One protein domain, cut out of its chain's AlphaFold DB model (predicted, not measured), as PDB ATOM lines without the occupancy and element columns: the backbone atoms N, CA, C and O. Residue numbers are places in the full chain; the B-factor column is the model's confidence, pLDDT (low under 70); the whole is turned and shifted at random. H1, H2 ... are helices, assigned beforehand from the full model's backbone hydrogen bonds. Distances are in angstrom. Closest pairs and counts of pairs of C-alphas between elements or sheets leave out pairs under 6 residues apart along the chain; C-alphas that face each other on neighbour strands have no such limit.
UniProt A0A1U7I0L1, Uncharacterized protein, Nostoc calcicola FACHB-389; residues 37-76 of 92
ATOM      1  N   GLU A  37     -26.170  13.147  11.973       96.62
ATOM      2  CA  GLU A  37     -26.575  11.823  11.485       96.62
ATOM      3  C   GLU A  37     -28.097  11.722  11.333       96.62
ATOM      4  O   GLU A  37     -28.602  11.096  10.403       96.62
ATOM      5  N   ARG A  38     -28.854  12.355  12.237       96.44
ATOM      6  CA  ARG A  38     -30.321  12.391  12.159       96.44
ATOM      7  C   ARG A  38     -30.804  13.340  11.071       96.44
ATOM      8  O   ARG A  38     -31.784  13.025  10.401       96.44
ATOM      9  N   LEU A  39     -30.097  14.449  10.861       95.50
ATOM     10  CA  LEU A  39     -30.342  15.351   9.739       95.50
ATOM     11  C   LEU A  39     -30.116  14.657   8.395       95.50
ATOM     12  O   LEU A  39     -30.934  14.822   7.497       95.50
ATOM     13  N   GLN A  40     -29.066  13.841   8.274       93.44
ATOM     14  CA  GLN A  40     -28.803  13.045   7.075       93.44
ATOM     15  C   GLN A  40     -29.978  12.108   6.756       93.44
ATOM     16  O   GLN A  40     -30.515  12.151   5.655       93.44
ATOM     17  N   VAL A  41     -30.439  11.334   7.744       95.81
ATOM     18  CA  VAL A  41     -31.583  10.422   7.570       95.81
ATOM     19  C   VAL A  41     -32.848  11.177   7.156       95.81
ATOM     20  O   VAL A  41     -33.590  10.718   6.290       95.81
ATOM     21  N   LEU A  42     -33.106  12.340   7.760       95.19
ATOM     22  CA  LEU A  42     -34.277  13.146   7.425       95.19
ATOM     23  C   LEU A  42     -34.182  13.739   6.012       95.19
ATOM     24  O   LEU A  42     -35.192  13.795   5.315       95.19
ATOM     25  N   ALA A  43     -32.987  14.144   5.577       93.31
ATOM     26  CA  ALA A  43     -32.748  14.624   4.220       93.31
ATOM     27  C   ALA A  43     -32.980  13.518   3.180       93.31
ATOM     28  O   ALA A  43     -33.683  13.747   2.195       93.31
ATOM     29  N   ASP A  44     -32.465  12.312   3.431       93.69
ATOM     30  CA  ASP A  44     -32.684  11.150   2.562       93.69
ATOM     31  C   ASP A  44     -34.178  10.801   2.475       93.69
ATOM     32  O   ASP A  44     -34.712  10.537   1.395       93.69
ATOM     33  N   PHE A  45     -34.888  10.862   3.606       93.31
ATOM     34  CA  PHE A  45     -36.326  10.615   3.646       93.31
ATOM     35  C   PHE A  45     -37.134  11.695   2.912       93.31
ATOM     36  O   PHE A  45     -38.043  11.371   2.151       93.31
ATOM     37  N   ALA A  46     -36.789  12.974   3.076       92.75
ATOM     38  CA  ALA A  46     -37.431  14.066   2.348       92.75
ATOM     39  C   ALA A  46     -37.207  13.951   0.830       92.75
ATOM     40  O   ALA A  46     -38.136  14.173   0.054       92.75
ATOM     41  N   ALA A  47     -36.006  13.550   0.403       89.56
ATOM     42  CA  ALA A  47     -35.710  13.286  -1.003       89.56
ATOM     43  C   ALA A  47     -36.555  12.128  -1.557       89.56
ATOM     44  O   ALA A  47     -37.096  12.236  -2.659       89.56
ATOM     45  N   TYR A  48     -36.724  11.052  -0.782       89.88
ATOM     46  CA  TYR A  48     -37.627   9.958  -1.138       89.88
ATOM     47  C   TYR A  48     -39.075  10.435  -1.295       89.88
ATOM     48  O   TYR A  48     -39.702  10.116  -2.301       89.88
ATOM     49  N   LEU A  49     -39.595  11.225  -0.349       89.69
ATOM     50  CA  LEU A  49     -40.962  11.750  -0.422       89.69
ATOM     51  C   LEU A  49     -41.170  12.647  -1.647       89.69
ATOM     52  O   LEU A  49     -42.149  12.464  -2.365       89.69
ATOM     53  N   ALA A  50     -40.233  13.553  -1.934       86.69
ATOM     54  CA  ALA A  50     -40.300  14.411  -3.116       86.69
ATOM     55  C   ALA A  50     -40.279  13.596  -4.421       86.69
ATOM     56  O   ALA A  50     -41.004  13.899  -5.370       86.69
ATOM     57  N   ASN A  51     -39.469  12.533  -4.466       82.44
ATOM     58  CA  ASN A  51     -39.454  11.622  -5.602       82.44
ATOM     59  C   ASN A  51     -40.768  10.837  -5.720       82.44
ATOM     60  O   ASN A  51     -41.307  10.740  -6.813       82.44
ATOM     61  N   ALA A  52     -41.313  10.324  -4.615       80.62
ATOM     62  CA  ALA A  52     -42.571   9.579  -4.602       80.62
ATOM     63  C   ALA A  52     -43.773  10.445  -5.018       80.62
ATOM     64  O   ALA A  52     -44.629   9.987  -5.771       80.62
ATOM     65  N   GLU A  53     -43.823  11.705  -4.580       78.19
ATOM     66  CA  GLU A  53     -44.846  12.672  -4.997       78.19
ATOM     67  C   GLU A  53     -44.755  12.966  -6.506       78.19
ATOM     68  O   GLU A  53     -45.761  12.950  -7.218       78.19
ATOM     69  N   SER A  54     -43.534  13.130  -7.024       73.75
ATOM     70  CA  SER A  54     -43.271  13.277  -8.462       73.75
ATOM     71  C   SER A  54     -43.618  12.009  -9.263       73.75
ATOM     72  O   SER A  54     -44.183  12.078 -10.360       73.75
ATOM     73  N   GLU A  55     -43.320  10.827  -8.721       73.56
ATOM     74  CA  GLU A  55     -43.661   9.543  -9.328       73.56
ATOM     75  C   GLU A  55     -45.170   9.324  -9.372       73.56
ATOM     76  O   GLU A  55     -45.661   8.879 -10.404       73.56
ATOM     77  N   ALA A  56     -45.919   9.680  -8.324       65.62
ATOM     78  CA  ALA A  56     -47.378   9.588  -8.327       65.62
ATOM     79  C   ALA A  56     -47.982  10.390  -9.495       65.62
ATOM     80  O   ALA A  56     -48.749   9.839 -10.288       65.62
ATOM     81  N   ALA A  57     -47.535  11.635  -9.693       64.50
ATOM     82  CA  ALA A  57     -47.935  12.452 -10.841       64.50
ATOM     83  C   ALA A  57     -47.495  11.838 -12.186       64.50
ATOM     84  O   ALA A  57     -48.208  11.907 -13.189       64.50
ATOM     85  N   THR A  58     -46.328  11.192 -12.224       69.25
ATOM     86  CA  THR A  58     -45.824  10.515 -13.426       69.25
ATOM     87  C   THR A  58     -46.632   9.255 -13.756       69.25
ATOM     88  O   THR A  58     -46.899   8.996 -14.929       69.25
ATOM     89  N   GLN A  59     -47.077   8.491 -12.755       72.38
ATOM     90  CA  GLN A  59     -47.907   7.298 -12.945       72.38
ATOM     91  C   GLN A  59     -49.289   7.647 -13.499       72.38
ATOM     92  O   GLN A  59     -49.778   6.943 -14.381       72.38
ATOM     93  N   GLU A  60     -49.888   8.760 -13.067       74.06
ATOM     94  CA  GLU A  60     -51.135   9.263 -13.660       74.06
ATOM     95  C   GLU A  60     -50.979   9.544 -15.159       74.06
ATOM     96  O   GLU A  60     -51.829   9.156 -15.961       74.06
ATOM     97  N   LEU A  61     -49.864  10.159 -15.562       77.88
ATOM     98  CA  LEU A  61     -49.570  10.433 -16.971       77.88
ATOM     99  C   LEU A  61     -49.268   9.154 -17.765       77.88
ATOM    100  O   LEU A  61     -49.723   9.021 -18.903       77.88
ATOM    101  N   LEU A  62     -48.532   8.202 -17.182       75.88
ATOM    102  CA  LEU A  62     -48.246   6.897 -17.798       75.88
ATOM    103  C   LEU A  62     -49.510   6.048 -17.976       75.88
ATOM    104  O   LEU A  62     -49.595   5.279 -18.934       75.88
ATOM    105  N   ALA A  63     -50.499   6.206 -17.095       82.56
ATOM    106  CA  ALA A  63     -51.781   5.520 -17.199       82.56
ATOM    107  C   ALA A  63     -52.619   5.989 -18.400       82.56
ATOM    108  O   ALA A  63     -53.528   5.270 -18.811       82.56
ATOM    109  N   ILE A  64     -52.323   7.154 -18.994       83.19
ATOM    110  CA  ILE A  64     -53.023   7.655 -20.183       83.19
ATOM    111  C   ILE A  64     -52.522   6.896 -21.427       83.19
ATOM    112  O   ILE A  64     -51.406   7.149 -21.900       83.19
ATOM    113  N   PRO A  65     -53.343   6.025 -22.052       85.56
ATOM    114  CA  PRO A  65     -52.882   5.196 -23.160       85.56
ATOM    115  C   PRO A  65     -52.389   6.038 -24.343       85.56
ATOM    116  O   PRO A  65     -53.059   6.974 -24.803       85.56
ATOM    117  N   GLY A  66     -51.197   5.708 -24.845       86.69
ATOM    118  CA  GLY A  66     -50.577   6.363 -25.998       86.69
ATOM    119  C   GLY A  66     -50.093   7.797 -25.755       86.69
ATOM    120  O   GLY A  66     -49.781   8.499 -26.719       86.69
ATOM    121  N   LEU A  67     -50.093   8.295 -24.509       89.62
ATOM    122  CA  LEU A  67     -49.669   9.668 -24.221       89.62
ATOM    123  C   LEU A  67     -48.192   9.879 -24.545       89.62
ATOM    124  O   LEU A  67     -47.848  10.883 -25.164       89.62
ATOM    125  N   LEU A  68     -47.334   8.932 -24.170       84.62
ATOM    126  CA  LEU A  68     -45.895   9.039 -24.385       84.62
ATOM    127  C   LEU A  68     -45.557   9.147 -25.878       84.62
ATOM    128  O   LEU A  68     -44.742   9.975 -26.281       84.62
ATOM    129  N   GLU A  69     -46.222   8.353 -26.712       88.75
ATOM    130  CA  GLU A  69     -46.093   8.363 -28.168       88.75
ATOM    131  C   GLU A  69     -46.570   9.697 -28.747       88.75
ATOM    132  O   GLU A  69     -45.881  10.287 -29.580       88.75
ATOM    133  N   ARG A  70     -47.707  10.219 -28.262       87.62
ATOM    134  CA  ARG A  70     -48.228  11.532 -28.671       87.62
ATOM    135  C   ARG A  70     -47.277  12.668 -28.295       87.62
ATOM    136  O   ARG A  70     -47.031  13.541 -29.124       87.62
ATOM    137  N   VAL A  71     -46.705  12.645 -27.092       87.06
ATOM    138  CA  VAL A  71     -45.728  13.648 -26.643       87.06
ATOM    139  C   VAL A  71     -44.465  13.580 -27.500       87.06
ATOM    140  O   VAL A  71     -44.032  14.606 -28.029       87.06
ATOM    141  N   LYS A  72     -43.919  12.382 -27.738       85.75
ATOM    142  CA  LYS A  72     -42.764  12.192 -28.628       85.75
ATOM    143  C   LYS A  72     -43.046  12.713 -30.039       85.75
ATOM    144  O   LYS A  72     -42.242  13.469 -30.578       85.75
ATOM    145  N   HIS A  73     -44.208  12.401 -30.606       86.06
ATOM    146  CA  HIS A  73     -44.604  12.904 -31.921       86.06
ATOM    147  C   HIS A  73     -44.758  14.437 -31.936       86.06
ATOM    148  O   HIS A  73     -44.314  15.102 -32.874       86.06
ATOM    149  N   SER A  74     -45.322  15.022 -30.875       83.50
ATOM    150  CA  SER A  74     -45.442  16.480 -30.738       83.50
ATOM    151  C   SER A  74     -44.078  17.178 -30.666       83.50
ATOM    152  O   SER A  74     -43.903  18.236 -31.260       83.50
ATOM    153  N   SER A  75     -43.076  16.553 -30.035       80.69
ATOM    154  CA  SER A  75     -41.718  17.109 -29.938       80.69
ATOM    155  C   SER A  75     -40.974  17.141 -31.279       80.69
ATOM    156  O   SER A  75     -40.128  18.004 -31.499       80.69
ATOM    157  N   ALA A  76     -41.333  16.237 -32.196       84.44
ATOM    158  CA  ALA A  76     -40.831  16.198 -33.567       84.44
ATOM    159  C   ALA A  76     -41.639  17.092 -34.528       84.44
ATOM    160  O   ALA A  76     -41.284  17.222 -35.698       84.44
TER     161      ALA A  76
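This is residues 37 to 76 of the 92 residues of an uncharacterized protein of Nostoc calcicola FACHB-389 (UniProt A0A1U7I0L1). One long helix, H1, makes the length of the model, and a short helix, H2, turns off at its end, so that the two form an L with arms of very different length. The two arms meet at a corner of four residues, 63 to 66, and nothing folds back on either. The printed part has 40 residues with two named helices, H1 then H2, and no named strand; the class is all helix. It is extended, with a radius of gyration of the C-alphas of 15.8 A and spans of 47 by 20 by 7 A.

H1 holds residues 37 to 62 and is 36.8 A long, from C-alpha 37 at (-26.575, 11.823, 11.485) to C-alpha 62 at (-48.246, 6.897, -17.798). H2 holds residues 67 to 75, ending with C-alpha 75 at (-41.718, 17.109, -29.938).

H1 and H2 are close but not clearly touching; their closest C-alphas, those of Leu 61 and Leu 67, are 7.3 A apart. Their lines are about perpendicular, at 87 degrees. In H1 and H2 every O i to N i+4 pair is within hydrogen-bond range.

The C-alphas farthest apart, those of Glu 37 and Ala 76, are 47.5 A apart. The printed part has no cut, and the link from H1 to H2 is tight. The pLDDT is under 70 at residues 56 to 58, within H1.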